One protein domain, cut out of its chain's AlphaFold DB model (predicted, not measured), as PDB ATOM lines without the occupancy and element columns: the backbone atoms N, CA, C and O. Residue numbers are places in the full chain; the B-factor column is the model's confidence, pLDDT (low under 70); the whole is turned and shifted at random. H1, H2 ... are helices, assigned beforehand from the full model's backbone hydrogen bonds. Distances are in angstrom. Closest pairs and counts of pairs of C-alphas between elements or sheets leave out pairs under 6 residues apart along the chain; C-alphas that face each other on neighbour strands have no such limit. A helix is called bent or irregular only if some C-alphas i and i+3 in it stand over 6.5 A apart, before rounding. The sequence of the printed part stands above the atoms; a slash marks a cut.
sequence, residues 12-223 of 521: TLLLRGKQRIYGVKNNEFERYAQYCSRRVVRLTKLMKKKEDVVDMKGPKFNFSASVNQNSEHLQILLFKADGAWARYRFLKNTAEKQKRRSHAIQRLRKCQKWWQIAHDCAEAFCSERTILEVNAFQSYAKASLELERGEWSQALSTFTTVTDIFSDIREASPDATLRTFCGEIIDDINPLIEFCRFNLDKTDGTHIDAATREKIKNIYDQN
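AT A GLANCE: This is residues 12 to 223 of the 521 residues of an uncharacterized protein of Tritrichomonas foetus (UniProt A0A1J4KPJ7). Helices H2 to H7 follow one another as a curled row of hairpins, each running against the one before, and short H1 lies inside the curl, across H7a and near H2, H3 and H5. H8 sits on H7b at one end of the long axis, and the loop of residues 48 to 70 lies at the other end. H3, H4 and H5 form an up-and-down bundle, neighbours running opposite ways. The printed part has 212 residues, eight named helices and no named strand; the class is all helix. It is compact, with a radius of gyration of the C-alphas of 18.2 A and spans of 63 by 43 by 29 A.

IN THESE COORDINATES: H1, residues 12 to 21, begins at C-alpha 12 (-48.508, 29.126, -5.675). H2 holds residues 29 to 47, 26.8 A; H3 71 to 93, 32.7 A; H4 98 to 125, 41.6 A; H5 128 to 149, 31.3 A; H6 152 to 172, 30.0 A. H7, residues 176 to 199, was assigned as one helix by its hydrogen bonds but is bent, with C-alphas 188 and 191 6.8 A apart; its arms are H7a, 176 to 188, and H7b, 191 to 199. H8, residues 210 to 221, ends at C-alpha 221 (-28.909, 32.794, -24.840).

HOW THE PARTS SIT: H3 and H4 touch, closest at the C-alphas of Ala 81 and Cys 111, 4.6 A, at a shallow tilt of 18 degrees. H2 touches H3 at Ala 33 and Gly 83, C-alphas 4.6 A apart. H1 touches H7a about perpendicular, at 76 degrees, closest at the C-alphas of Leu 13 and Leu 178, 6.0 A. In each helix or arm, every O i to N i+4 pair is within hydrogen-bond range.

THE WHOLE: The C-alphas farthest apart, those of Glu 51 and His 207, are 62.8 A apart. The printed part has no cut; the link from H2 to H3 is long. pLDDT is under 70 at residues 57 to 59, 95 to 100 and 201 to 223.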
ATOM      1  N   THR A  12     -49.327  29.924  -4.762       95.62
ATOM      2  CA  THR A  12     -48.508  29.126  -5.675       95.62
ATOM      3  C   THR A  12     -49.383  28.367  -6.665       95.62
ATOM      4  O   THR A  12     -49.168  28.464  -7.876       95.62
ATOM      5  N   LEU A  13     -50.429  27.687  -6.175       94.38
ATOM      6  CA  LEU A  13     -51.417  27.007  -7.020       94.38
ATOM      7  C   LEU A  13     -52.130  27.990  -7.948       94.38
ATOM      8  O   LEU A  13     -52.277  27.729  -9.146       94.38
ATOM      9  N   LEU A  14     -52.543  29.141  -7.409       96.44
ATOM     10  CA  LEU A  14     -53.224  30.177  -8.168       96.44
ATOM     11  C   LEU A  14     -52.342  30.700  -9.305       96.44
ATOM     12  O   LEU A  14     -52.782  30.714 -10.453       96.44
ATOM     13  N   LEU A  15     -51.117  31.137  -9.013       97.12
ATOM     14  CA  LEU A  15     -50.252  31.765 -10.006       97.12
ATOM     15  C   LEU A  15     -49.723  30.741 -11.009       97.12
ATOM     16  O   LEU A  15     -49.980  30.888 -12.206       97.12
ATOM     17  N   ARG A  16     -49.077  29.658 -10.559       94.94
ATOM     18  CA  ARG A  16     -48.476  28.658 -11.465       94.94
ATOM     19  C   ARG A  16     -49.527  27.936 -12.305       94.94
ATOM     20  O   ARG A  16     -49.326  27.739 -13.508       94.94
ATOM     21  N   GLY A  17     -50.705  27.669 -11.738       93.56
ATOM     22  CA  GLY A  17     -51.842  27.137 -12.485       93.56
ATOM     23  C   GLY A  17     -52.281  28.056 -13.633       93.56
ATOM     24  O   GLY A  17     -52.539  27.586 -14.743       93.56
ATOM     25  N   LYS A  18     -52.327  29.382 -13.423       96.12
ATOM     26  CA  LYS A  18     -52.653  30.328 -14.508       96.12
ATOM     27  C   LYS A  18     -51.495  30.524 -15.483       96.12
ATOM     28  O   LYS A  18     -51.749  30.563 -16.684       96.12
ATOM     29  N   GLN A  19     -50.254  30.591 -15.016       95.00
ATOM     30  CA  GLN A  19     -49.071  30.701 -15.874       95.00
ATOM     31  C   GLN A  19     -49.035  29.581 -16.927       95.00
ATOM     32  O   GLN A  19     -48.876  29.858 -18.117       95.00
ATOM     33  N   ARG A  20     -49.298  28.332 -16.517       91.50
ATOM     34  CA  ARG A  20     -49.377  27.175 -17.426       91.50
ATOM     35  C   ARG A  20     -50.482  27.305 -18.473       91.50
ATOM     36  O   ARG A  20     -50.221  27.125 -19.656       91.50
ATOM     37  N   ILE A  21     -51.697  27.658 -18.051       92.69
ATOM     38  CA  ILE A  21     -52.858  27.779 -18.954       92.69
ATOM     39  C   ILE A  21     -52.650  28.886 -19.996       92.69
ATOM     40  O   ILE A  21     -53.090  28.763 -21.138       92.69
ATOM     41  N   TYR A  22     -52.006  29.984 -19.607       92.25
ATOM     42  CA  TYR A  22     -51.880  31.183 -20.435       92.25
ATOM     43  C   TYR A  22     -50.493  31.347 -21.072       92.25
ATOM     44  O   TYR A  22     -50.132  32.461 -21.451       92.25
ATOM     45  N   GLY A  23     -49.763  30.239 -21.240       80.25
ATOM     46  CA  GLY A  23     -48.656  30.137 -22.191       80.25
ATOM     47  C   GLY A  23     -47.264  30.469 -21.653       80.25
ATOM     48  O   GLY A  23     -46.327  30.519 -22.442       80.25
ATOM     49  N   VAL A  24     -47.078  30.636 -20.337       86.06
ATOM     50  CA  VAL A  24     -45.740  30.888 -19.755       86.06
ATOM     51  C   VAL A  24     -44.768  29.748 -20.063       86.06
ATOM     52  O   VAL A  24     -43.628  30.016 -20.420       86.06
ATOM     53  N   LYS A  25     -45.237  28.492 -20.034       84.62
ATOM     54  CA  LYS A  25     -44.431  27.316 -20.410       84.62
ATOM     55  C   LYS A  25     -43.938  27.366 -21.868       84.62
ATOM     56  O   LYS A  25     -42.896  26.808 -22.177       84.62
ATOM     57  N   ASN A  26     -44.668  28.057 -22.743       80.88
ATOM     58  CA  ASN A  26     -44.348  28.200 -24.166       80.88
ATOM     59  C   ASN A  26     -43.658  29.546 -24.468       80.88
ATOM     60  O   ASN A  26     -43.702  30.010 -25.603       80.88
ATOM     61  N   ASN A  27     -43.092  30.220 -23.459       83.44
ATOM     62  CA  ASN A  27     -42.505  31.562 -23.561       83.44
ATOM     63  C   ASN A  27     -43.476  32.676 -24.027       83.44
ATOM     64  O   ASN A  27     -43.055  33.787 -24.355       83.44
ATOM     65  N   GLU A  28     -44.796  32.457 -23.969       89.06
ATOM     66  CA  GLU A  28     -45.825  33.449 -24.324       89.06
ATOM     67  C   GLU A  28     -46.115  34.428 -23.162       89.06
ATOM     68  O   GLU A  28     -47.258  34.638 -22.740       89.06
ATOM     69  N   PHE A  29     -45.077  35.072 -22.617       92.06
ATOM     70  CA  PHE A  29     -45.201  35.957 -21.447       92.06
ATOM     71  C   PHE A  29     -46.120  37.169 -21.679       92.06
ATOM     72  O   PHE A  29     -46.775  37.654 -20.748       92.06
ATOM     73  N   GLU A  30     -46.220  37.662 -22.919       93.00
ATOM     74  CA  GLU A  30     -47.159  38.733 -23.266       93.00
ATOM     75  C   GLU A  30     -48.618  38.295 -23.082       93.00
ATOM     76  O   GLU A  30     -49.415  39.031 -22.485       93.00
ATOM     77  N   ARG A  31     -48.968  37.092 -23.547       93.50
ATOM     78  CA  ARG A  31     -50.321  36.546 -23.422       93.50
ATOM     79  C   ARG A  31     -50.720  36.429 -21.957       93.50
ATOM     80  O   ARG A  31     -51.820  36.860 -21.582       93.50
ATOM     81  N   TYR A  32     -49.812  35.933 -21.118       97.56
ATOM     82  CA  TYR A  32     -50.041  35.850 -19.680       97.56
ATOM     83  C   TYR A  32     -50.202  37.232 -19.029       97.56
ATOM     84  O   TYR A  32     -51.168  37.475 -18.301       97.56
ATOM     85  N   ALA A  33     -49.352  38.202 -19.369       96.31
ATOM     86  CA  ALA A  33     -49.488  39.568 -18.867       96.31
ATOM     87  C   ALA A  33     -50.833  40.227 -19.240       96.31
ATOM     88  O   ALA A  33     -51.433  40.960 -18.438       96.31
ATOM     89  N   GLN A  34     -51.326  39.982 -20.458       96.25
ATOM     90  CA  GLN A  34     -52.651  40.429 -20.892       96.25
ATOM     91  C   GLN A  34     -53.771  39.720 -20.113       96.25
ATOM     92  O   GLN A  34     -54.777  40.350 -19.775       96.25
ATOM     93  N   TYR A  35     -53.618  38.427 -19.804       97.81
ATOM     94  CA  TYR A  35     -54.543  37.705 -18.928       97.81
ATOM     95  C   TYR A  35     -54.612  38.344 -17.536       97.81
ATOM     96  O   TYR A  35     -55.711  38.705 -17.110       97.81
ATOM     97  N   CYS A  36     -53.472  38.565 -16.873       97.69
ATOM     98  CA  CYS A  36     -53.421  39.187 -15.548       97.69
ATOM     99  C   CYS A  36     -54.108  40.556 -15.549       97.69
ATOM    100  O   CYS A  36     -54.953  40.838 -14.700       97.69
ATOM    101  N   SER A  37     -53.845  41.374 -16.574       96.44
ATOM    102  CA  SER A  37     -54.484  42.687 -16.738       96.44
ATOM    103  C   SER A  37     -56.012  42.573 -16.840       96.44
ATOM    104  O   SER A  37     -56.743  43.258 -16.123       96.44
ATOM    105  N   ARG A  38     -56.518  41.657 -17.678       97.44
ATOM    106  CA  ARG A  38     -57.962  41.397 -17.820       97.44
ATOM    107  C   ARG A  38     -58.578  40.803 -16.551       97.44
ATOM    108  O   ARG A  38     -59.734  41.090 -16.240       97.44
ATOM    109  N   ARG A  39     -57.847  39.958 -15.820       96.69
ATOM    110  CA  ARG A  39     -58.299  39.353 -14.560       96.69
ATOM    111  C   ARG A  39     -58.430  40.403 -13.464       96.69
ATOM    112  O   ARG A  39     -59.482  40.444 -12.836       96.69
ATOM    113  N   VAL A  40     -57.450  41.296 -13.323       95.50
ATOM    114  CA  VAL A  40     -57.511  42.447 -12.410       95.50
ATOM    115  C   VAL A  40     -58.736  43.306 -12.710       95.50
ATOM    116  O   VAL A  40     -59.526  43.559 -11.810       95.50
ATOM    117  N   VAL A  41     -58.971  43.674 -13.976       93.56
ATOM    118  CA  VAL A  41     -60.158  44.469 -14.355       93.56
ATOM    119  C   VAL A  41     -61.463  43.768 -13.959       93.56
ATOM    120  O   VAL A  41     -62.368  44.414 -13.435       93.56
ATOM    121  N   ARG A  42     -61.572  42.454 -14.188       94.44
ATOM    122  CA  ARG A  42     -62.764  41.676 -13.814       94.44
ATOM    123  C   ARG A  42     -62.957  41.593 -12.300       94.44
ATOM    124  O   ARG A  42     -64.067  41.837 -11.842       94.44
ATOM    125  N   LEU A  43     -61.900  41.303 -11.541       93.00
ATOM    126  CA  LEU A  43     -61.950  41.238 -10.076       93.00
ATOM    127  C   LEU A  43     -62.299  42.597  -9.467       93.00
ATOM    128  O   LEU A  43     -63.155  42.681  -8.600       93.00
ATOM    129  N   THR A  44     -61.726  43.683  -9.985       90.19
ATOM    130  CA  THR A  44     -62.088  45.034  -9.553       90.19
ATOM    131  C   THR A  44     -63.553  45.356  -9.861       90.19
ATOM    132  O   THR A  44     -64.242  45.913  -9.015       90.19
ATOM    133  N   LYS A  45     -64.067  44.994 -11.044       89.94
ATOM    134  CA  LYS A  45     -65.497  45.175 -11.359       89.94
ATOM    135  C   LYS A  45     -66.402  44.360 -10.435       89.94
ATOM    136  O   LYS A  45     -67.464  44.852 -10.079       89.94
ATOM    137  N   LEU A  46     -65.993  43.143 -10.072       89.75
ATOM    138  CA  LEU A  46     -66.712  42.303  -9.115       89.75
ATOM    139  C   LEU A  46     -66.750  42.969  -7.735       89.75
ATOM    140  O   LEU A  46     -67.822  43.134  -7.169       89.75
ATOM    141  N   MET A  47     -65.597  43.426  -7.246       87.62
ATOM    142  CA  MET A  47     -65.467  44.105  -5.955       87.62
ATOM    143  C   MET A  47     -66.293  45.390  -5.875       87.62
ATOM    144  O   MET A  47     -66.956  45.621  -4.877       87.62
ATOM    145  N   LYS A  48     -66.351  46.183  -6.952       84.69
ATOM    146  CA  LYS A  48     -67.195  47.392  -7.020       84.69
ATOM    147  C   LYS A  48     -68.698  47.132  -6.870       84.69
ATOM    148  O   LYS A  48     -69.432  48.085  -6.638       84.69
ATOM    149  N   LYS A  49     -69.156  45.898  -7.102       83.94
ATOM    150  CA  LYS A  49     -70.565  45.513  -6.957       83.94
ATOM    151  C   LYS A  49     -70.907  45.021  -5.552       83.94
ATOM    152  O   LYS A  49     -72.087  44.892  -5.262       83.94
ATOM    153  N   LYS A  50     -69.909  44.702  -4.722       83.94
ATOM    154  CA  LYS A  50     -70.139  44.307  -3.331       83.94
ATOM    155  C   LYS A  50     -70.458  45.562  -2.515       83.94
ATOM    156  O   LYS A  50     -69.772  46.572  -2.664       83.94
ATOM    157  N   GLU A  51     -71.492  45.488  -1.685       74.81
ATOM    158  CA  GLU A  51     -71.955  46.616  -0.863       74.81
ATOM    159  C   GLU A  51     -70.936  46.976   0.230       74.81
ATOM    160  O   GLU A  51     -70.686  48.155   0.468       74.81
ATOM    161  N   ASP A  52     -70.245  45.972   0.774       77.44
ATOM    162  CA  ASP A  52     -69.296  46.109   1.891       77.44
ATOM    163  C   ASP A  52     -67.887  46.580   1.475       77.44
ATOM    164  O   ASP A  52     -66.954  46.577   2.278       77.44
ATOM    165  N   VAL A  53     -67.691  46.940   0.200       78.00
ATOM    166  CA  VAL A  53     -66.376  47.319  -0.335       78.00
ATOM    167  C   VAL A  53     -66.187  48.833  -0.305       78.00
ATOM    168  O   VAL A  53     -66.890  49.595  -0.975       78.00
ATOM    169  N   VAL A  54     -65.153  49.266   0.413       77.38
ATOM    170  CA  VAL A  54     -64.802  50.678   0.623       77.38
ATOM    171  C   VAL A  54     -63.703  51.105  -0.365       77.38
ATOM    172  O   VAL A  54     -62.912  50.283  -0.828       77.38
ATOM    173  N   ASP A  55     -63.669  52.383  -0.755       73.94
ATOM    174  CA  ASP A  55     -62.590  53.011  -1.546       73.94
ATOM    175  C   ASP A  55     -62.198  52.336  -2.881       73.94
ATOM    176  O   ASP A  55     -61.109  52.541  -3.429       73.94
ATOM    177  N   MET A  56     -63.114  51.567  -3.479       72.31
ATOM    178  CA  MET A  56     -62.987  51.063  -4.855       72.31
ATOM    179  C   MET A  56     -63.710  51.938  -5.897       72.31
ATOM    180  O   MET A  56     -63.815  51.562  -7.070       72.31
ATOM    181  N   LYS A  57     -64.192  53.125  -5.508       65.06
ATOM    182  CA  LYS A  57     -64.826  54.110  -6.400       65.06
ATOM    183  C   LYS A  57     -63.766  55.106  -6.911       65.06
ATOM    184  O   LYS A  57     -62.926  55.561  -6.150       65.06
ATOM    185  N   GLY A  58     -63.782  55.426  -8.211       64.50
ATOM    186  CA  GLY A  58     -62.821  56.351  -8.845       64.50
ATOM    187  C   GLY A  58     -61.715  55.702  -9.708       64.50
ATOM    188  O   GLY A  58     -61.733  54.485  -9.932       64.50
ATOM    189  N   PRO A  59     -60.784  56.514 -10.261       58.81
ATOM    190  CA  PRO A  59     -59.751  56.072 -11.209       58.81
ATOM    191  C   PRO A  59     -58.523  55.417 -10.550       58.81
ATOM    192  O   PRO A  59     -57.808  54.662 -11.209       58.81
ATOM    193  N   LYS A  60     -58.270  55.686  -9.263       72.69
ATOM    194  CA  LYS A  60     -57.202  55.059  -8.469       72.69
ATOM    195  C   LYS A  60     -57.841  54.296  -7.314       72.69
ATOM    196  O   LYS A  60     -58.528  54.896  -6.502       72.69
ATOM    197  N   PHE A  61     -57.630  52.987  -7.274       80.38
ATOM    198  CA  PHE A  61     -58.155  52.129  -6.215       80.38
ATOM    199  C   PHE A  61     -57.244  52.151  -4.994       80.38
ATOM    200  O   PHE A  61     -56.020  52.113  -5.161       80.38
ATOM    201  N   ASN A  62     -57.842  52.171  -3.803       84.44
ATOM    202  CA  ASN A  62     -57.099  51.982  -2.568       84.44
ATOM    203  C   ASN A  62     -56.749  50.495  -2.391       84.44
ATOM    204  O   ASN A  62     -57.600  49.619  -2.535       84.44
ATOM    205  N   PHE A  63     -55.470  50.233  -2.139       86.94
ATOM    206  CA  PHE A  63     -54.871  48.905  -2.007       86.94
ATOM    207  C   PHE A  63     -54.116  48.769  -0.674       86.94
ATOM    208  O   PHE A  63     -53.143  48.028  -0.592       86.94
ATOM    209  N   SER A  64     -54.483  49.561   0.338       87.44
ATOM    210  CA  SER A  64     -53.870  49.503   1.664       87.44
ATOM    211  C   SER A  64     -54.344  48.283   2.455       87.44
ATOM    212  O   SER A  64     -55.493  47.865   2.341       87.44
ATOM    213  N   ALA A  65     -53.487  47.774   3.339       88.19
ATOM    214  CA  ALA A  65     -53.773  46.625   4.205       88.19
ATOM    215  C   ALA A  65     -54.991  46.809   5.140       88.19
ATOM    216  O   ALA A  65     -55.608  45.840   5.579       88.19
ATOM    217  N   SER A  66     -55.365  48.060   5.419       83.94
ATOM    218  CA  SER A  66     -56.528  48.428   6.232       83.94
ATOM    219  C   SER A  66     -57.871  48.340   5.502       83.94
ATOM    220  O   SER A  66     -58.913  48.466   6.139       83.94
ATOM    221  N   VAL A  67     -57.874  48.170   4.176       83.06
ATOM    222  CA  VAL A  67     -59.073  48.314   3.345       83.06
ATOM    223  C   VAL A  67     -59.377  47.010   2.618       83.06
ATOM    224  O   VAL A  67     -58.505  46.434   1.978       83.06
ATOM    225  N   ASN A  68     -60.647  46.591   2.649       81.06
ATOM    226  CA  ASN A  68     -61.159  45.413   1.940       81.06
ATOM    227  C   ASN A  68     -60.356  44.136   2.247       81.06
ATOM    228  O   ASN A  68     -59.726  43.559   1.364       81.06
ATOM    229  N   GLN A  69     -60.412  43.684   3.499       88.56
ATOM    230  CA  GLN A  69     -59.705  42.505   4.008       88.56
ATOM    231  C   GLN A  69     -60.349  41.188   3.534       88.56
ATOM    232  O   GLN A  69     -60.881  40.410   4.318       88.56
ATOM    233  N   ASN A  70     -60.369  40.962   2.219       89.19
ATOM    234  CA  ASN A  70     -60.958  39.779   1.599       89.19
ATOM    235  C   ASN A  70     -60.034  39.137   0.552       89.19
ATOM    236  O   ASN A  70     -59.025  39.705   0.121       89.19
ATOM    237  N   SER A  71     -60.388  37.923   0.125       91.94
ATOM    238  CA  SER A  71     -59.572  37.132  -0.803       91.94
ATOM    239  C   SER A  71     -59.440  37.782  -2.181       91.94
ATOM    240  O   SER A  71     -58.376  37.703  -2.801       91.94
ATOM    241  N   GLU A  72     -60.476  38.464  -2.678       92.50
ATOM    242  CA  GLU A  72     -60.407  39.121  -3.983       92.50
ATOM    243  C   GLU A  72     -59.471  40.330  -3.980       92.50
ATOM    244  O   GLU A  72     -58.812  40.579  -4.994       92.50
ATOM    245  N   HIS A  73     -59.375  41.052  -2.858       92.38
ATOM    246  CA  HIS A  73     -58.421  42.144  -2.696       92.38
ATOM    247  C   HIS A  73     -56.982  41.642  -2.831       92.38
ATOM    248  O   HIS A  73     -56.231  42.160  -3.664       92.38
ATOM    249  N   LEU A  74     -56.631  40.568  -2.114       95.31
ATOM    250  CA  LEU A  74     -55.313  39.947  -2.230       95.31
ATOM    251  C   LEU A  74     -55.064  39.443  -3.660       95.31
ATOM    252  O   LEU A  74     -54.044  39.779  -4.259       95.31
ATOM    253  N   GLN A  75     -56.015  38.728  -4.275       96.38
ATOM    254  CA  GLN A  75     -55.861  38.236  -5.653       96.38
ATOM    255  C   GLN A  75     -55.594  39.359  -6.667       96.38
ATOM    256  O   GLN A  75     -54.826  39.163  -7.612       96.38
ATOM    257  N   ILE A  76     -56.203  40.539  -6.504       95.69
ATOM    258  CA  ILE A  76     -55.919  41.691  -7.371       95.69
ATOM    259  C   ILE A  76     -54.444  42.101  -7.266       95.69
ATOM    260  O   ILE A  76     -53.824  42.380  -8.298       95.69
ATOM    261  N   LEU A  77     -53.885  42.132  -6.055       96.88
ATOM    262  CA  LEU A  77     -52.482  42.474  -5.814       96.88
ATOM    263  C   LEU A  77     -51.540  41.426  -6.403       96.88
ATOM    264  O   LEU A  77     -50.637  41.791  -7.161       96.88
ATOM    265  N   LEU A  78     -51.829  40.142  -6.177       97.88
ATOM    266  CA  LEU A  78     -51.067  39.024  -6.740       97.88
ATOM    267  C   LEU A  78     -51.009  39.104  -8.275       97.88
ATOM    268  O   LEU A  78     -49.929  39.104  -8.861       97.88
ATOM    269  N   PHE A  79     -52.149  39.292  -8.954       98.19
ATOM    270  CA  PHE A  79     -52.165  39.410 -10.420       98.19
ATOM    271  C   PHE A  79     -51.540  40.714 -10.942       98.19
ATOM    272  O   PHE A  79     -51.038  40.745 -12.071       98.19
ATOM    273  N   LYS A  80     -51.545  41.807 -10.166       97.50
ATOM    274  CA  LYS A  80     -50.806  43.031 -10.523       97.50
ATOM    275  C   LYS A  80     -49.297  42.815 -10.456       97.50
ATOM    276  O   LYS A  80     -48.594  43.290 -11.353       97.50
ATOM    277  N   ALA A  81     -48.828  42.119  -9.424       97.94
ATOM    278  CA  ALA A  81     -47.426  41.791  -9.236       97.94
ATOM    279  C   ALA A  81     -46.945  40.815 -10.317       97.94
ATOM    280  O   ALA A  81     -46.022  41.134 -11.071       97.94
ATOM    281  N   ASP A  82     -47.651  39.700 -10.495       97.25
ATOM    282  CA  ASP A  82     -47.271  38.655 -11.447       97.25
ATOM    283  C   ASP A  82     -47.422  39.114 -12.910       97.25
ATOM    284  O   ASP A  82     -46.579  38.861 -13.768       97.25
ATOM    285  N   GLY A  83     -48.433  39.939 -13.210       97.62
ATOM    286  CA  GLY A  83     -48.556  40.589 -14.518       97.62
ATOM    287  C   GLY A  83     -47.429  41.591 -14.821       97.62
ATOM    288  O   GLY A  83     -47.097  41.827 -15.989       97.62
ATOM    289  N   ALA A  84     -46.827  42.208 -13.798       97.62
ATOM    290  CA  ALA A  84     -45.650  43.057 -13.972       97.62
ATOM    291  C   ALA A  84     -44.386  42.225 -14.230       97.62
ATOM    292  O   ALA A  84     -43.633  42.593 -15.135       97.62
ATOM    293  N   TRP A  85     -44.217  41.099 -13.528       96.88
ATOM    294  CA  TRP A  85     -43.170  40.104 -13.788       96.88
ATOM    295  C   TRP A  85     -43.259  39.538 -15.212       96.88
ATOM    296  O   TRP A  85     -42.280  39.575 -15.953       96.88
ATOM    297  N   ALA A  86     -44.452  39.139 -15.657       96.31
ATOM    298  CA  ALA A  86     -44.667  38.618 -17.005       96.31
ATOM    299  C   ALA A  86     -44.317  39.649 -18.094       96.31
ATOM    300  O   ALA A  86     -43.660  39.328 -19.082       96.31
ATOM    301  N   ARG A  87     -44.685  40.930 -17.906       95.19
ATOM    302  CA  ARG A  87     -44.246  41.999 -18.827       95.19
ATOM    303  C   ARG A  87     -42.737  42.216 -18.794       95.19
ATOM    304  O   ARG A  87     -42.180  42.526 -19.838       95.19
ATOM    305  N   TYR A  88     -42.098  42.089 -17.632       94.62
ATOM    306  CA  TYR A  88     -40.640  42.135 -17.530       94.62
ATOM    307  C   TYR A  88     -40.001  41.009 -18.357       94.62
ATOM    308  O   TYR A  88     -39.185  41.311 -19.221       94.62
ATOM    309  N   ARG A  89     -40.436  39.754 -18.176       91.94
ATOM    310  CA  ARG A  89     -39.938  38.595 -18.938       91.94
ATOM    311  C   ARG A  89     -40.132  38.770 -20.446       91.94
ATOM    312  O   ARG A  89     -39.183  38.614 -21.200       91.94
ATOM    313  N   PHE A  90     -41.315  39.209 -20.879       91.12
ATOM    314  CA  PHE A  90     -41.573  39.521 -22.290       91.12
ATOM    315  C   PHE A  90     -40.607  40.573 -22.853       91.12
ATOM    316  O   PHE A  90     -40.030  40.384 -23.921       91.12
ATOM    317  N   LEU A  91     -40.428  41.693 -22.145       89.94
ATOM    318  CA  LEU A  91     -39.540  42.764 -22.597       89.94
ATOM    319  C   LEU A  91     -38.079  42.329 -22.596       89.94
ATOM    320  O   LEU A  91     -37.348  42.752 -23.479       89.94
ATOM    321  N   LYS A  92     -37.669  41.501 -21.630       85.25
ATOM    322  CA  LYS A  92     -36.321  40.938 -21.561       85.25
ATOM    323  C   LYS A  92     -36.048  40.030 -22.763       85.25
ATOM    324  O   LYS A  92     -35.040  40.225 -23.425       85.25
ATOM    325  N   ASN A  93     -36.986  39.147 -23.109       80.94
ATOM    326  CA  ASN A  93     -36.840  38.217 -24.235       80.94
ATOM    327  C   ASN A  93     -36.924  38.898 -25.617       80.94
ATOM    328  O   ASN A  93     -36.465  38.344 -26.601       80.94
ATOM    329  N   THR A  94     -37.517  40.093 -25.716       75.12
ATOM    330  CA  THR A  94     -37.716  40.815 -26.994       75.12
ATOM    331  C   THR A  94     -36.835  42.065 -27.135       75.12
ATOM    332  O   THR A  94     -37.044  42.907 -28.022       75.12
ATOM    333  N   ALA A  95     -35.875  42.266 -26.230       60.31
ATOM    334  CA  ALA A  95     -35.051  43.470 -26.189       60.31
ATOM    335  C   ALA A  95     -33.793  43.363 -27.067       60.31
ATOM    336  O   ALA A  95     -32.734  43.002 -26.584       60.31
ATOM    337  N   GLU A  96     -33.862  43.846 -28.311       53.62
ATOM    338  CA  GLU A  96     -32.668  44.077 -29.157       53.62
ATOM    339  C   GLU A  96     -31.949  45.417 -28.858       53.62
ATOM    340  O   GLU A  96     -30.892  45.710 -29.406       53.62
ATOM    341  N   LYS A  97     -32.536  46.304 -28.032       54.56
ATOM    342  CA  LYS A  97     -32.072  47.697 -27.820       54.56
ATOM    343  C   LYS A  97     -31.992  48.078 -26.338       54.56
ATOM    344  O   LYS A  97     -32.924  47.816 -25.577       54.56
ATOM    345  N   GLN A  98     -30.983  48.873 -25.966       57.38
ATOM    346  CA  GLN A  98     -30.733  49.371 -24.597       57.38
ATOM    347  C   GLN A  98     -31.946  50.059 -23.927       57.38
ATOM    348  O   GLN A  98     -32.186  49.895 -22.729       57.38
ATOM    349  N   LYS A  99     -32.785  50.782 -24.691       58.97
ATOM    350  CA  LYS A  99     -34.018  51.413 -24.166       58.97
ATOM    351  C   LYS A  99     -35.052  50.391 -23.661       58.97
ATOM    352  O   LYS A  99     -35.756  50.675 -22.693       58.97
ATOM    353  N   ARG A 100     -35.141  49.202 -24.275       65.06
ATOM    354  CA  ARG A 100     -36.067  48.138 -23.839       65.06
ATOM    355  C   ARG A 100     -35.595  47.473 -22.542       65.06
ATOM    356  O   ARG A 100     -36.439  47.156 -21.708       65.06
ATOM    357  N   ARG A 101     -34.278  47.390 -22.310       74.56
ATOM    358  CA  ARG A 101     -33.690  46.902 -21.047       74.56
ATOM    359  C   ARG A 101     -34.063  47.789 -19.854       74.56
ATOM    360  O   ARG A 101     -34.542  47.288 -18.842       74.56
ATOM    361  N   SER A 102     -33.961  49.113 -20.001       84.62
ATOM    362  CA  SER A 102     -34.406  50.060 -18.960       84.62
ATOM    363  C   SER A 102     -35.903  49.917 -18.648       84.62
ATOM    364  O   SER A 102     -36.307  49.868 -17.483       84.62
ATOM    365  N   HIS A 103     -36.739  49.746 -19.682       88.31
ATOM    366  CA  HIS A 103     -38.168  49.514 -19.479       88.31
ATOM    367  C   HIS A 103     -38.451  48.178 -18.773       88.31
ATOM    368  O   HIS A 103     -39.294  48.136 -17.876       88.31
ATOM    369  N   ALA A 104     -37.733  47.103 -19.116       89.88
ATOM    370  CA  ALA A 104     -37.848  45.807 -18.446       89.88
ATOM    371  C   ALA A 104     -37.543  45.928 -16.942       89.88
ATOM    372  O   ALA A 104     -38.363  45.523 -16.113       89.88
ATOM    373  N   ILE A 105     -36.445  46.597 -16.578       91.62
ATOM    374  CA  ILE A 105     -36.081  46.860 -15.177       91.62
ATOM    375  C   ILE A 105     -37.165  47.693 -14.473       91.62
ATOM    376  O   ILE A 105     -37.532  47.410 -13.332       91.62
ATOM    377  N   GLN A 106     -37.750  48.689 -15.147       94.06
ATOM    378  CA  GLN A 106     -38.861  49.468 -14.588       94.06
ATOM    379  C   GLN A 106     -40.099  48.598 -14.308       94.06
ATOM    380  O   GLN A 106     -40.782  48.798 -13.298       94.06
ATOM    381  N   ARG A 107     -40.397  47.616 -15.171       95.50
ATOM    382  CA  ARG A 107     -41.472  46.640 -14.927       95.50
ATOM    383  C   ARG A 107     -41.165  45.749 -13.729       95.50
ATOM    384  O   ARG A 107     -42.080  45.498 -12.947       95.50
ATOM    385  N   LEU A 108     -39.912  45.347 -13.546       95.06
ATOM    386  CA  LEU A 108     -39.494  44.541 -12.401       95.06
ATOM    387  C   LEU A 108     -39.560  45.326 -11.080       95.06
ATOM    388  O   LEU A 108     -40.138  44.840 -10.113       95.06
ATOM    389  N   ARG A 109     -39.133  46.597 -11.057       96.62
ATOM    390  CA  ARG A 109     -39.348  47.500  -9.901       96.62
ATOM    391  C   ARG A 109     -40.832  47.649  -9.559       96.62
ATOM    392  O   ARG A 109     -41.220  47.662  -8.393       96.62
ATOM    393  N   LYS A 110     -41.690  47.739 -10.581       96.81
ATOM    394  CA  LYS A 110     -43.146  47.763 -10.390       96.81
ATOM    395  C   LYS A 110     -43.666  46.441  -9.818       96.81
ATOM    396  O   LYS A 110     -44.566  46.488  -8.989       96.81
ATOM    397  N   CYS A 111     -43.130  45.298 -10.249       97.75
ATOM    398  CA  CYS A 111     -43.452  43.983  -9.692       97.75
ATOM    399  C   CYS A 111     -43.139  43.932  -8.191       97.75
ATOM    400  O   CYS A 111     -44.045  43.669  -7.405       97.75
ATOM    401  N   GLN A 112     -41.919  44.310  -7.796       96.56
ATOM    402  CA  GLN A 112     -41.503  44.360  -6.392       96.56
ATOM    403  C   GLN A 112     -42.420  45.258  -5.547       96.56
ATOM    404  O   GLN A 112     -42.856  44.857  -4.474       96.56
ATOM    405  N   LYS A 113     -42.787  46.445  -6.053       96.81
ATOM    406  CA  LYS A 113     -43.716  47.346  -5.352       96.81
ATOM    407  C   LYS A 113     -45.081  46.700  -5.091       96.81
ATOM    408  O   LYS A 113     -45.654  46.909  -4.030       96.81
ATOM    409  N   TRP A 114     -45.626  45.956  -6.055       97.75
ATOM    410  CA  TRP A 114     -46.910  45.275  -5.858       97.75
ATOM    411  C   TRP A 114     -46.801  44.089  -4.908       97.75
ATOM    412  O   TRP A 114     -47.727  43.886  -4.133       97.75
ATOM    413  N   TRP A 115     -45.688  43.352  -4.934       97.69
ATOM    414  CA  TRP A 115     -45.430  42.290  -3.962       97.69
ATOM    415  C   TRP A 115     -45.282  42.823  -2.539       97.69
ATOM    416  O   TRP A 115     -45.826  42.212  -1.632       97.69
ATOM    417  N   GLN A 116     -44.649  43.985  -2.348       96.81
ATOM    418  CA  GLN A 116     -44.602  44.638  -1.035       96.81
ATOM    419  C   GLN A 116     -46.009  44.949  -0.513       96.81
ATOM    420  O   GLN A 116     -46.351  44.572   0.595       96.81
ATOM    421  N   ILE A 117     -46.859  45.567  -1.339       96.44
ATOM    422  CA  ILE A 117     -48.242  45.870  -0.939       96.44
ATOM    423  C   ILE A 117     -49.024  44.572  -0.658       96.44
ATOM    424  O   ILE A 117     -49.812  44.517   0.280       96.44
ATOM    425  N   ALA A 118     -48.808  43.519  -1.455       96.81
ATOM    426  CA  ALA A 118     -49.426  42.214  -1.228       96.81
ATOM    427  C   ALA A 118     -48.983  41.584   0.100       96.81
ATOM    428  O   ALA A 118     -49.817  40.991   0.776       96.81
ATOM    429  N   HIS A 119     -47.710  41.729   0.466       96.50
ATOM    430  CA  HIS A 119     -47.160  41.280   1.742       96.50
ATOM    431  C   HIS A 119     -47.799  42.018   2.917       96.50
ATOM    432  O   HIS A 119     -48.340  41.371   3.806       96.50
ATOM    433  N   ASP A 120     -47.849  43.353   2.870       96.19
ATOM    434  CA  ASP A 120     -48.461  44.166   3.928       96.19
ATOM    435  C   ASP A 120     -49.950  43.793   4.128       96.19
ATOM    436  O   ASP A 120     -50.450  43.716   5.249       96.19
ATOM    437  N   CYS A 121     -50.677  43.512   3.037       94.62
ATOM    438  CA  CYS A 121     -52.045  42.988   3.099       94.62
ATOM    439  C   CYS A 121     -52.109  41.559   3.662       94.62
ATOM    440  O   CYS A 121     -53.017  41.245   4.432       94.62
ATOM    441  N   ALA A 122     -51.178  40.684   3.276       94.25
ATOM    442  CA  ALA A 122     -51.138  39.312   3.762       94.25
ATOM    443  C   ALA A 122     -50.904  39.265   5.278       94.25
ATOM    444  O   ALA A 122     -51.637  38.564   5.973       94.25
ATOM    445  N   GLU A 123     -49.964  40.055   5.800       94.00
ATOM    446  CA  GLU A 123     -49.704  40.159   7.242       94.00
ATOM    447  C   GLU A 123     -50.917  40.671   8.026       94.00
ATOM    448  O   GLU A 123     -51.185  40.205   9.131       94.00
ATOM    449  N   ALA A 124     -51.675  41.607   7.452       92.81
ATOM    450  CA  ALA A 124     -52.797  42.224   8.148       92.81
ATOM    451  C   ALA A 124     -54.008  41.297   8.327       92.81
ATOM    452  O   ALA A 124     -54.705  41.411   9.336       92.81
ATOM    453  N   PHE A 125     -54.309  40.422   7.358       92.25
ATOM    454  CA  PHE A 125     -55.571  39.664   7.381       92.25
ATOM    455  C   PHE A 125     -55.533  38.244   6.793       92.25
ATOM    456  O   PHE A 125     -56.584  37.604   6.712       92.25
ATOM    457  N   CYS A 126     -54.375  37.717   6.381       91.75
ATOM    458  CA  CYS A 126     -54.286  36.380   5.782       91.75
ATOM    459  C   CYS A 126     -53.735  35.309   6.737       91.75
ATOM    460  O   CYS A 126     -53.205  35.591   7.811       91.75
ATOM    461  N   SER A 127     -53.900  34.041   6.348       90.56
ATOM    462  CA  SER A 127     -53.328  32.891   7.052       90.56
ATOM    463  C   SER A 127     -51.797  32.880   6.973       90.56
ATOM    464  O   SER A 127     -51.216  33.367   6.004       90.56
ATOM    465  N   GLU A 128     -51.139  32.254   7.949       87.38
ATOM    466  CA  GLU A 128     -49.670  32.126   7.991       87.38
ATOM    467  C   GLU A 128     -49.105  31.446   6.741       87.38
ATOM    468  O   GLU A 128     -48.111  31.904   6.184       87.38
ATOM    469  N   ARG A 129     -49.804  30.429   6.222       87.25
ATOM    470  CA  ARG A 129     -49.461  29.790   4.944       87.25
ATOM    471  C   ARG A 129     -49.473  30.779   3.779       87.25
ATOM    472  O   ARG A 129     -48.535  30.813   2.991       87.25
ATOM    473  N   THR A 130     -50.515  31.607   3.685       91.94
ATOM    474  CA  THR A 130     -50.618  32.622   2.628       91.94
ATOM    475  C   THR A 130     -49.493  33.650   2.763       91.94
ATOM    476  O   THR A 130     -48.877  34.008   1.763       91.94
ATOM    477  N   ILE A 131     -49.191  34.100   3.987       92.44
ATOM    478  CA  ILE A 131     -48.100  35.048   4.273       92.44
ATOM    479  C   ILE A 131     -46.758  34.477   3.810       92.44
ATOM    480  O   ILE A 131     -46.013  35.160   3.108       92.44
ATOM    481  N   LEU A 132     -46.479  33.217   4.144       90.81
ATOM    482  CA  LEU A 132     -45.243  32.534   3.775       90.81
ATOM    483  C   LEU A 132     -45.084  32.433   2.250       90.81
ATOM    484  O   LEU A 132     -44.033  32.794   1.721       90.81
ATOM    485  N   GLU A 133     -46.134  32.037   1.522       93.06
ATOM    486  CA  GLU A 133     -46.090  31.989   0.055       93.06
ATOM    487  C   GLU A 133     -45.911  33.386  -0.568       93.06
ATOM    488  O   GLU A 133     -45.120  33.557  -1.498       93.06
ATOM    489  N   VAL A 134     -46.602  34.412  -0.053       96.88
ATOM    490  CA  VAL A 134     -46.443  35.801  -0.525       96.88
ATOM    491  C   VAL A 134     -45.020  36.308  -0.287       96.88
ATOM    492  O   VAL A 134     -44.438  36.910  -1.192       96.88
ATOM    493  N   ASN A 135     -44.443  36.035   0.885       95.06
ATOM    494  CA  ASN A 135     -43.071  36.410   1.220       95.06
ATOM    495  C   ASN A 135     -42.056  35.708   0.298       95.06
ATOM    496  O   ASN A 135     -41.141  36.350  -0.223       95.06
ATOM    497  N   ALA A 136     -42.262  34.422  -0.010       94.75
ATOM    498  CA  ALA A 136     -41.421  33.693  -0.959       94.75
ATOM    499  C   ALA A 136     -41.428  34.351  -2.353       94.75
ATOM    500  O   ALA A 136     -40.370  34.615  -2.933       94.75
ATOM    501  N   PHE A 137     -42.604  34.708  -2.881       97.31
ATOM    502  CA  PHE A 137     -42.708  35.389  -4.176       97.31
ATOM    503  C   PHE A 137     -42.177  36.832  -4.163       97.31
ATOM    504  O   PHE A 137     -41.589  37.286  -5.151       97.31
ATOM    505  N   GLN A 138     -42.352  37.564  -3.063       97.31
ATOM    506  CA  GLN A 138     -41.763  38.890  -2.880       97.31
ATOM    507  C   GLN A 138     -40.233  38.814  -2.875       97.31
ATOM    508  O   GLN A 138     -39.580  39.594  -3.574       97.31
ATOM    509  N   SER A 139     -39.673  37.852  -2.140       95.81
ATOM    510  CA  SER A 139     -38.236  37.582  -2.083       95.81
ATOM    511  C   SER A 139     -37.696  37.153  -3.448       95.81
ATOM    512  O   SER A 139     -36.678  37.679  -3.890       95.81
ATOM    513  N   TYR A 140     -38.435  36.335  -4.207       96.69
ATOM    514  CA  TYR A 140     -38.092  35.998  -5.595       96.69
ATOM    515  C   TYR A 140     -38.042  37.234  -6.510       96.69
ATOM    516  O   TYR A 140     -37.115  37.400  -7.311       96.69
ATOM    517  N   ALA A 141     -39.022  38.138  -6.397       96.38
ATOM    518  CA  ALA A 141     -39.047  39.380  -7.169       96.38
ATOM    519  C   ALA A 141     -37.909  40.339  -6.776       96.38
ATOM    520  O   ALA A 141     -37.363  41.026  -7.643       96.38
ATOM    521  N   LYS A 142     -37.542  40.372  -5.487       96.56
ATOM    522  CA  LYS A 142     -36.398  41.125  -4.959       96.56
ATOM    523  C   LYS A 142     -35.077  40.570  -5.500       96.56
ATOM    524  O   LYS A 142     -34.341  41.328  -6.125       96.56
ATOM    525  N   ALA A 143     -34.844  39.264  -5.378       95.75
ATOM    526  CA  ALA A 143     -33.655  38.586  -5.897       95.75
ATOM    527  C   ALA A 143     -33.495  38.783  -7.412       95.75
ATOM    528  O   ALA A 143     -32.414  39.088  -7.908       95.75
ATOM    529  N   SER A 144     -34.604  38.709  -8.157       94.94
ATOM    530  CA  SER A 144     -34.613  38.997  -9.594       94.94
ATOM    531  C   SER A 144     -34.153  40.426  -9.912       94.94
ATOM    532  O   SER A 144     -33.547  40.654 -10.953       94.94
ATOM    533  N   LEU A 145     -34.458  41.404  -9.053       94.50
ATOM    534  CA  LEU A 145     -34.033  42.791  -9.248       94.50
ATOM    535  C   LEU A 145     -32.564  43.006  -8.865       94.50
ATOM    536  O   LEU A 145     -31.880  43.737  -9.576       94.50
ATOM    537  N   GLU A 146     -32.101  42.384  -7.777       94.44
ATOM    538  CA  GLU A 146     -30.690  42.362  -7.354       94.44
ATOM    539  C   GLU A 146     -29.815  41.770  -8.472       94.44
ATOM    540  O   GLU A 146     -28.822  42.370  -8.887       94.44
ATOM    541  N   LEU A 147     -30.268  40.661  -9.069       92.81
ATOM    542  CA  LEU A 147     -29.642  40.029 -10.230       92.81
ATOM    543  C   LEU A 147     -29.512  41.002 -11.414       92.81
ATOM    544  O   LEU A 147     -28.440  41.150 -11.989       92.81
ATOM    545  N   GLU A 148     -30.588  41.710 -11.773       90.62
ATOM    546  CA  GLU A 148     -30.564  42.677 -12.883       90.62
ATOM    547  C   GLU A 148     -29.670  43.900 -12.618       90.62
ATOM    548  O   GLU A 148     -29.266  44.584 -13.562       90.62
ATOM    549  N   ARG A 149     -29.362  44.193 -11.349       89.56
ATOM    550  CA  ARG A 149     -28.430  45.258 -10.945       89.56
ATOM    551  C   ARG A 149     -26.972  44.803 -10.905       89.56
ATOM    552  O   ARG A 149     -26.099  45.658 -10.799       89.56
ATOM    553  N   GLY A 150     -26.712  43.500 -11.005       88.31
ATOM    554  CA  GLY A 150     -25.383  42.923 -10.809       88.31
ATOM    555  C   GLY A 150     -24.980  42.793  -9.338       88.31
ATOM    556  O   GLY A 150     -23.802  42.639  -9.034       88.31
ATOM    557  N   GLU A 151     -25.939  42.847  -8.409       92.88
ATOM    558  CA  GLU A 151     -25.723  42.647  -6.970       92.88
ATOM    559  C   GLU A 151     -25.670  41.135  -6.663       92.88
ATOM    560  O   GLU A 151     -26.501  40.594  -5.934       92.88
ATOM    561  N   TRP A 152     -24.707  40.421  -7.263       91.81
ATOM    562  CA  TRP A 152     -24.681  38.950  -7.320       91.81
ATOM    563  C   TRP A 152     -24.706  38.266  -5.948       91.81
ATOM    564  O   TRP A 152     -25.347  37.231  -5.788       91.81
ATOM    565  N   SER A 153     -24.032  38.833  -4.943       93.00
ATOM    566  CA  SER A 153     -23.952  38.268  -3.587       93.00
ATOM    567  C   SER A 153     -25.284  38.331  -2.847       93.00
ATOM    568  O   SER A 153     -25.674  37.362  -2.196       93.00
ATOM    569  N   GLN A 154     -25.992  39.452  -2.976       94.38
ATOM    570  CA  GLN A 154     -27.318  39.640  -2.396       94.38
ATOM    571  C   GLN A 154     -28.328  38.753  -3.120       94.38
ATOM    572  O   GLN A 154     -29.030  37.985  -2.468       94.38
ATOM    573  N   ALA A 155     -28.293  38.756  -4.458       95.12
ATOM    574  CA  ALA A 155     -29.149  37.909  -5.277       95.12
ATOM    575  C   ALA A 155     -28.968  36.420  -4.944       95.12
ATOM    576  O   ALA A 155     -29.956  35.706  -4.806       95.12
ATOM    577  N   LEU A 156     -27.725  35.950  -4.768       94.19
ATOM    578  CA  LEU A 156     -27.428  34.569  -4.381       94.19
ATOM    579  C   LEU A 156     -28.056  34.206  -3.031       94.19
ATOM    580  O   LEU A 156     -28.723  33.179  -2.923       94.19
ATOM    581  N   SER A 157     -27.852  35.052  -2.018       95.44
ATOM    582  CA  SER A 157     -28.413  34.849  -0.678       95.44
ATOM    583  C   SER A 157     -29.942  34.788  -0.728       95.44
ATOM    584  O   SER A 157     -30.540  33.815  -0.273       95.44
ATOM    585  N   THR A 158     -30.574  35.767  -1.382       96.00
ATOM    586  CA  THR A 158     -32.034  35.847  -1.490       96.00
ATOM    587  C   THR A 158     -32.622  34.709  -2.340       96.00
ATOM    588  O   THR A 158     -33.684  34.192  -2.017       96.00
ATOM    589  N   PHE A 159     -31.970  34.272  -3.424       96.94
ATOM    590  CA  PHE A 159     -32.453  33.116  -4.193       96.94
ATOM    591  C   PHE A 159     -32.325  31.803  -3.421       96.94
ATOM    592  O   PHE A 159     -33.201  30.949  -3.545       96.94
ATOM    593  N   THR A 160     -31.271  31.651  -2.616       94.31
ATOM    594  CA  THR A 160     -31.102  30.474  -1.753       94.31
ATOM    595  C   THR A 160     -32.230  30.423  -0.726       94.31
ATOM    596  O   THR A 160     -32.938  29.426  -0.670       94.31
ATOM    597  N   THR A 161     -32.523  31.538  -0.044       94.44
ATOM    598  CA  THR A 161     -33.623  31.576   0.937       94.44
ATOM    599  C   THR A 161     -34.991  31.298   0.310       94.44
ATOM    600  O   THR A 161     -35.816  30.611   0.902       94.44
ATOM    601  N   VAL A 162     -35.245  31.784  -0.910       96.44
ATOM    602  CA  VAL A 162     -36.475  31.463  -1.655       96.44
ATOM    603  C   VAL A 162     -36.558  29.968  -1.974       96.44
ATOM    604  O   VAL A 162     -37.638  29.384  -1.886       96.44
ATOM    605  N   THR A 163     -35.435  29.360  -2.353       95.44
ATOM    606  CA  THR A 163     -35.349  27.929  -2.672       95.44
ATOM    607  C   THR A 163     -35.629  27.082  -1.436       95.44
ATOM    608  O   THR A 163     -36.444  26.166  -1.520       95.44
ATOM    609  N   ASP A 164     -35.048  27.447  -0.291       91.69
ATOM    610  CA  ASP A 164     -35.273  26.780   0.995       91.69
ATOM    611  C   ASP A 164     -36.758  26.836   1.381       91.69
ATOM    612  O   ASP A 164     -37.380  25.800   1.602       91.69
ATOM    613  N   ILE A 165     -37.381  28.022   1.314       91.00
ATOM    614  CA  ILE A 165     -38.810  28.188   1.624       91.00
ATOM    615  C   ILE A 165     -39.688  27.309   0.720       91.00
ATOM    616  O   ILE A 165     -40.604  26.643   1.199       91.00
ATOM    617  N   PHE A 166     -39.445  27.283  -0.596       94.50
ATOM    618  CA  PHE A 166     -40.236  26.434  -1.495       94.50
ATOM    619  C   PHE A 166     -39.938  24.939  -1.329       94.50
ATOM    620  O   PHE A 166     -40.831  24.130  -1.599       94.50
ATOM    621  N   SER A 167     -38.738  24.565  -0.877       92.69
ATOM    622  CA  SER A 167     -38.409  23.184  -0.514       92.69
ATOM    623  C   SER A 167     -39.201  22.751   0.717       92.69
ATOM    624  O   SER A 167     -39.885  21.730   0.668       92.69
ATOM    625  N   ASP A 168     -39.238  23.588   1.754       88.31
ATOM    626  CA  ASP A 168     -40.001  23.333   2.978       88.31
ATOM    627  C   ASP A 168     -41.505  23.200   2.685       88.31
ATOM    628  O   ASP A 168     -42.158  22.261   3.145       88.31
ATOM    629  N   ILE A 169     -42.070  24.083   1.846       86.50
ATOM    630  CA  ILE A 169     -43.476  23.975   1.406       86.50
ATOM    631  C   ILE A 169     -43.710  22.668   0.639       86.50
ATOM    632  O   ILE A 169     -44.750  22.023   0.801       86.50
ATOM    633  N   ARG A 170     -42.768  22.276  -0.225       89.31
ATOM    634  CA  ARG A 170     -42.861  21.052  -1.026       89.31
ATOM    635  C   ARG A 170     -42.824  19.800  -0.152       89.31
ATOM    636  O   ARG A 170     -43.554  18.859  -0.445       89.31
ATOM    637  N   GLU A 171     -42.010  19.780   0.894       88.69
ATOM    638  CA  GLU A 171     -41.906  18.647   1.817       88.69
ATOM    639  C   GLU A 171     -43.102  18.572   2.771       88.69
ATOM    640  O   GLU A 171     -43.660  17.496   2.982       88.69
ATOM    641  N   ALA A 172     -43.559  19.718   3.282       82.56
ATOM    642  CA  ALA A 172     -44.676  19.785   4.220       82.56
ATOM    643  C   ALA A 172     -46.057  19.590   3.560       82.56
ATOM    644  O   ALA A 172     -47.032  19.265   4.242       82.56
ATOM    645  N   SER A 173     -46.185  19.812   2.246       81.31
ATOM    646  CA  SER A 173     -47.486  19.786   1.570       81.31
ATOM    647  C   SER A 173     -47.948  18.371   1.174       81.31
ATOM    648  O   SER A 173     -47.258  17.674   0.419       81.31
ATOM    649  N   PRO A 174     -49.180  17.962   1.541       82.81
ATOM    650  CA  PRO A 174     -49.782  16.721   1.054       82.81
ATOM    651  C   PRO A 174     -50.269  16.818  -0.405       82.81
ATOM    652  O   PRO A 174     -50.404  15.788  -1.068       82.81
ATOM    653  N   ASP A 175     -50.477  18.025  -0.941       84.94
ATOM    654  CA  ASP A 175     -50.989  18.241  -2.299       84.94
ATOM    655  C   ASP A 175     -49.895  18.040  -3.359       84.94
ATOM    656  O   ASP A 175     -48.950  18.826  -3.477       84.94
ATOM    657  N   ALA A 176     -50.059  17.002  -4.184       88.94
ATOM    658  CA  ALA A 176     -49.134  16.660  -5.261       88.94
ATOM    659  C   ALA A 176     -48.956  17.783  -6.297       88.94
ATOM    660  O   ALA A 176     -47.862  17.947  -6.848       88.94
ATOM    661  N   THR A 177     -49.999  18.572  -6.565       88.56
ATOM    662  CA  THR A 177     -49.929  19.670  -7.538       88.56
ATOM    663  C   THR A 177     -49.102  20.829  -7.002       88.56
ATOM    664  O   THR A 177     -48.237  21.339  -7.716       88.56
ATOM    665  N   LEU A 178     -49.276  21.168  -5.720       88.81
ATOM    666  CA  LEU A 178     -48.455  22.169  -5.046       88.81
ATOM    667  C   LEU A 178     -46.987  21.735  -5.013       88.81
ATOM    668  O   LEU A 178     -46.125  22.505  -5.427       88.81
ATOM    669  N   ARG A 179     -46.703  20.479  -4.637       90.56
ATOM    670  CA  ARG A 179     -45.332  19.934  -4.654       90.56
ATOM    671  C   ARG A 179     -44.670  20.043  -6.024       90.56
ATOM    672  O   ARG A 179     -43.489  20.378  -6.113       90.56
ATOM    673  N   THR A 180     -45.431  19.773  -7.083       93.12
ATOM    674  CA  THR A 180     -44.954  19.890  -8.467       93.12
ATOM    675  C   THR A 180     -44.625  21.342  -8.805       93.12
ATOM    676  O   THR A 180     -43.553  21.622  -9.327       93.12
ATOM    677  N   PHE A 181     -45.511  22.284  -8.473       94.69
ATOM    678  CA  PHE A 181     -45.288  23.701  -8.759       94.69
ATOM    679  C   PHE A 181     -44.125  24.299  -7.966       94.69
ATOM    680  O   PHE A 181     -43.381  25.095  -8.535       94.69
ATOM    681  N   CYS A 182     -43.943  23.914  -6.701       92.56
ATOM    682  CA  CYS A 182     -42.777  24.304  -5.908       92.56
ATOM    683  C   CYS A 182     -41.483  23.759  -6.525       92.56
ATOM    684  O   CYS A 182     -40.540  24.522  -6.701       92.56
ATOM    685  N   GLY A 183     -41.468  22.483  -6.939       93.12
ATOM    686  CA  GLY A 183     -40.331  21.883  -7.645       93.12
ATOM    687  C   GLY A 183     -39.951  22.660  -8.905       93.12
ATOM    688  O   GLY A 183     -38.804  23.052  -9.061       93.12
ATOM    689  N   GLU A 184     -40.929  23.016  -9.738       92.38
ATOM    690  CA  GLU A 184     -40.667  23.825 -10.935       92.38
ATOM    691  C   GLU A 184     -40.141  25.230 -10.614       92.38
ATOM    692  O   GLU A 184     -39.403  25.803 -11.407       92.38
ATOM    693  N   ILE A 185     -40.558  25.846  -9.499       94.19
ATOM    694  CA  ILE A 185     -40.020  27.158  -9.091       94.19
ATOM    695  C   ILE A 185     -38.546  27.021  -8.707       94.19
ATOM    696  O   ILE A 185     -37.742  27.863  -9.101       94.19
ATOM    697  N   ILE A 186     -38.200  25.964  -7.974       95.44
ATOM    698  CA  ILE A 186     -36.817  25.654  -7.600       95.44
ATOM    699  C   ILE A 186     -35.975  25.414  -8.860       95.44
ATOM    700  O   ILE A 186     -34.924  26.032  -9.022       95.44
ATOM    701  N   ASP A 187     -36.481  24.614  -9.801       93.69
ATOM    702  CA  ASP A 187     -35.814  24.347 -11.079       93.69
ATOM    703  C   ASP A 187     -35.615  25.629 -11.912       93.69
ATOM    704  O   ASP A 187     -34.564  25.802 -12.529       93.69
ATOM    705  N   ASP A 188     -36.570  26.570 -11.882       90.88
ATOM    706  CA  ASP A 188     -36.448  27.885 -12.532       90.88
ATOM    707  C   ASP A 188     -35.391  28.795 -11.859       90.88
ATOM    708  O   ASP A 188     -34.831  29.685 -12.511       90.88
ATOM    709  N   ILE A 189     -35.152  28.635 -10.550       93.69
ATOM    710  CA  ILE A 189     -34.221  29.455  -9.752       93.69
ATOM    711  C   ILE A 189     -32.789  28.917  -9.821       93.69
ATOM    712  O   ILE A 189     -31.850  29.715  -9.851       93.69
ATOM    713  N   ASN A 190     -32.604  27.598  -9.880       92.81
ATOM    714  CA  ASN A 190     -31.289  26.952  -9.837       92.81
ATOM    715  C   ASN A 190     -30.277  27.527 -10.853       92.81
ATOM    716  O   ASN A 190     -29.177  27.901 -10.433       92.81
ATOM    717  N   PRO A 191     -30.627  27.742 -12.140       91.50
ATOM    718  CA  PRO A 191     -29.712  28.374 -13.093       91.50
ATOM    719  C   PRO A 191     -29.318  29.810 -12.710       91.50
ATOM    720  O   PRO A 191     -28.220  30.262 -13.029       91.50
ATOM    721  N   LEU A 192     -30.193  30.547 -12.012       90.75
ATOM    722  CA  LEU A 192     -29.909  31.908 -11.541       90.75
ATOM    723  C   LEU A 192     -28.930  31.893 -10.360       90.75
ATOM    724  O   LEU A 192     -28.052  32.750 -10.288       90.75
ATOM    725  N   ILE A 193     -29.053  30.912  -9.461       92.31
ATOM    726  CA  ILE A 193     -28.106  30.682  -8.359       92.31
ATOM    727  C   ILE A 193     -26.717  30.359  -8.913       92.31
ATOM    728  O   ILE A 193     -25.733  30.968  -8.492       92.31
ATOM    729  N   GLU A 194     -26.631  29.441  -9.877       88.94
ATOM    730  CA  GLU A 194     -25.367  29.085 -10.532       88.94
ATOM    731  C   GLU A 194     -24.733  30.290 -11.228       88.94
ATOM    732  O   GLU A 194     -23.539  30.543 -11.069       88.94
ATOM    733  N   PHE A 195     -25.543  31.094 -11.920       85.56
ATOM    734  CA  PHE A 195     -25.083  32.330 -12.538       85.56
ATOM    735  C   PHE A 195     -24.548  33.340 -11.509       85.56
ATOM    736  O   PHE A 195     -23.501  33.950 -11.726       85.56
ATOM    737  N   CYS A 196     -25.210  33.508 -10.361       89.62
ATOM    738  CA  CYS A 196     -24.697  34.364  -9.289       89.62
ATOM    739  C   CYS A 196     -23.379  33.834  -8.702       89.62
ATOM    740  O   CYS A 196     -22.467  34.626  -8.476       89.62
ATOM    741  N   ARG A 197     -23.257  32.516  -8.471       87.62
ATOM    742  CA  ARG A 197     -22.014  31.887  -7.976       87.62
ATOM    743  C   ARG A 197     -20.858  32.105  -8.943       87.62
ATOM    744  O   ARG A 197     -19.778  32.497  -8.510       87.62
ATOM    745  N   PHE A 198     -21.115  31.917 -10.237       83.94
ATOM    746  CA  PHE A 198     -20.144  32.147 -11.302       83.94
ATOM    747  C   PHE A 198     -19.601  33.582 -11.286       83.94
ATOM    748  O   PHE A 198     -18.395  33.773 -11.319       83.94
ATOM    749  N   ASN A 199     -20.468  34.592 -11.164       82.00
ATOM    750  CA  ASN A 199     -20.042  35.998 -11.162       82.00
ATOM    751  C   ASN A 199     -19.377  36.469  -9.853       82.00
ATOM    752  O   ASN A 199     -18.897  37.599  -9.788       82.00
ATOM    753  N   LEU A 200     -19.392  35.656  -8.794       83.00
ATOM    754  CA  LEU A 200     -18.779  35.985  -7.502       83.00
ATOM    755  C   LEU A 200     -17.408  35.337  -7.299       83.00
ATOM    756  O   LEU A 200     -16.849  35.496  -6.215       83.00
ATOM    757  N   ASP A 201     -16.923  34.551  -8.266       67.44
ATOM    758  CA  ASP A 201     -15.749  33.670  -8.138       67.44
ATOM    759  C   ASP A 201     -15.801  32.739  -6.904       67.44
ATOM    760  O   ASP A 201     -14.821  32.098  -6.530       67.44
ATOM    761  N   LYS A 202     -16.979  32.603  -6.278       56.91
ATOM    762  CA  LYS A 202     -17.273  31.653  -5.201       56.91
ATOM    763  C   LYS A 202     -17.652  30.312  -5.816       56.91
ATOM    764  O   LYS A 202     -18.764  29.815  -5.643       56.91
ATOM    765  N   THR A 203     -16.739  29.743  -6.591       47.44
ATOM    766  CA  THR A 203     -16.783  28.320  -6.906       47.44
ATOM    767  C   THR A 203     -16.118  27.592  -5.751       47.44
ATOM    768  O   THR A 203     -14.903  27.397  -5.750       47.44
ATOM    769  N   ASP A 204     -16.904  27.213  -4.744       43.44
ATOM    770  CA  ASP A 204     -16.459  26.233  -3.758       43.44
ATOM    771  C   ASP A 204     -16.172  24.919  -4.503       43.44
ATOM    772  O   ASP A 204     -17.088  24.179  -4.858       43.44
ATOM    773  N   GLY A 205     -14.895  24.677  -4.816       44.72
ATOM    774  CA  GLY A 205     -14.274  23.360  -5.008       44.72
ATOM    775  C   GLY A 205     -14.859  22.380  -6.033       44.72
ATOM    776  O   GLY A 205     -14.351  21.270  -6.139       44.72
ATOM    777  N   THR A 206     -15.879  22.738  -6.804       41.22
ATOM    778  CA  THR A 206     -16.421  21.909  -7.883       41.22
ATOM    779  C   THR A 206     -16.196  22.640  -9.189       41.22
ATOM    780  O   THR A 206     -16.834  23.641  -9.502       41.22
ATOM    781  N   HIS A 207     -15.198  22.159  -9.927       43.12
ATOM    782  CA  HIS A 207     -14.898  22.588 -11.281       43.12
ATOM    783  C   HIS A 207     -16.195  22.471 -12.096       43.12
ATOM    784  O   HIS A 207     -16.620  21.368 -12.429       43.12
ATOM    785  N   ILE A 208     -16.873  23.595 -12.350       45.44
ATOM    786  CA  ILE A 208     -18.071  23.615 -13.192       45.44
ATOM    787  C   ILE A 208     -17.613  23.110 -14.556       45.44
ATOM    788  O   ILE A 208     -16.764  23.732 -15.206       45.44
ATOM    789  N   ASP A 209     -18.103  21.942 -14.953       51.09
ATOM    790  CA  ASP A 209     -17.680  21.299 -16.186       51.09
ATOM    791  C   ASP A 209     -17.924  22.246 -17.374       51.09
ATOM    792  O   ASP A 209     -18.826  23.094 -17.349       51.09
ATOM    793  N   ALA A 210     -17.092  22.179 -18.414       52.25
ATOM    794  CA  ALA A 210     -17.247  23.059 -19.582       52.25
ATOM    795  C   ALA A 210     -18.659  22.932 -20.198       52.25
ATOM    796  O   ALA A 210     -19.235  23.921 -20.648       52.25
ATOM    797  N   ALA A 211     -19.263  21.748 -20.074       49.12
ATOM    798  CA  ALA A 211     -20.636  21.459 -20.465       49.12
ATOM    799  C   ALA A 211     -21.700  22.195 -19.626       49.12
ATOM    800  O   ALA A 211     -22.735  22.588 -20.159       49.12
ATOM    801  N   THR A 212     -21.490  22.409 -18.323       48.38
ATOM    802  CA  THR A 212     -22.416  23.196 -17.484       48.38
ATOM    803  C   THR A 212     -22.251  24.691 -17.741       48.38
ATOM    804  O   THR A 212     -23.245  25.410 -17.800       48.38
ATOM    805  N   ARG A 213     -21.020  25.148 -18.015       50.09
ATOM    806  CA  ARG A 213     -20.749  26.506 -18.521       50.09
ATOM    807  C   ARG A 213     -21.482  26.777 -19.836       50.09
ATOM    808  O   ARG A 213     -22.106  27.823 -19.978       50.09
ATOM    809  N   GLU A 214     -21.461  25.822 -20.759       51.25
ATOM    810  CA  GLU A 214     -22.174  25.900 -22.033       51.25
ATOM    811  C   GLU A 214     -23.698  25.812 -21.851       51.25
ATOM    812  O   GLU A 214     -24.428  26.553 -22.495       51.25
ATOM    813  N   LYS A 215     -24.200  25.012 -20.898       49.66
ATOM    814  CA  LYS A 215     -25.634  24.954 -20.551       49.66
ATOM    815  C   LYS A 215     -26.163  26.236 -19.914       49.66
ATOM    816  O   LYS A 215     -27.258  26.645 -20.270       49.66
ATOM    817  N   ILE A 216     -25.426  26.883 -19.010       52.25
ATOM    818  CA  ILE A 216     -25.846  28.153 -18.386       52.25
ATOM    819  C   ILE A 216     -25.857  29.276 -19.428       52.25
ATOM    820  O   ILE A 216     -26.808  30.057 -19.485       52.25
ATOM    821  N   LYS A 217     -24.832  29.317 -20.291       48.00
ATOM    822  CA  LYS A 217     -24.753  30.253 -21.416       48.00
ATOM    823  C   LYS A 217     -25.897  30.011 -22.403       48.00
ATOM    824  O   LYS A 217     -26.648  30.932 -22.689       48.00
ATOM    825  N   ASN A 218     -26.145  28.749 -22.758       44.56
ATOM    826  CA  ASN A 218     -27.295  28.348 -23.558       44.56
ATOM    827  C   ASN A 218     -28.615  28.731 -22.876       44.56
ATOM    828  O   ASN A 218     -29.409  29.388 -23.507       44.56
ATOM    829  N   ILE A 219     -28.891  28.439 -21.605       46.53
ATOM    830  CA  ILE A 219     -30.184  28.781 -20.963       46.53
ATOM    831  C   ILE A 219     -30.475  30.297 -20.990       46.53
ATOM    832  O   ILE A 219     -31.638  30.699 -21.096       46.53
ATOM    833  N   TYR A 220     -29.441  31.140 -20.924       43.66
ATOM    834  CA  TYR A 220     -29.586  32.595 -21.021       43.66
ATOM    835  C   TYR A 220     -29.649  33.105 -22.474       43.66
ATOM    836  O   TYR A 220     -30.416  34.033 -22.743       43.66
ATOM    837  N   ASP A 221     -28.937  32.461 -23.405       39.56
ATOM    838  CA  ASP A 221     -28.909  32.794 -24.840       39.56
ATOM    839  C   ASP A 221     -30.024  32.097 -25.660       39.56
ATOM    840  O   ASP A 221     -30.407  32.580 -26.721       39.56
ATOM    841  N   GLN A 222     -30.660  31.032 -25.158       40.12
ATOM    842  CA  GLN A 222     -31.686  30.213 -25.840       40.12
ATOM    843  C   GLN A 222     -33.029  30.939 -26.024       40.12
ATOM    844  O   GLN A 222     -33.920  30.418 -26.692       40.12
ATOM    845  N   ASN A 223     -33.196  32.150 -25.484       44.06
ATOM    846  CA  ASN A 223     -34.316  33.020 -25.862       44.06
ATOM    847  C   ASN A 223     -33.987  33.968 -27.030       44.06
ATOM    848  O   ASN A 223     -34.877  34.698 -27.462       44.06
TER     849      ASN A 223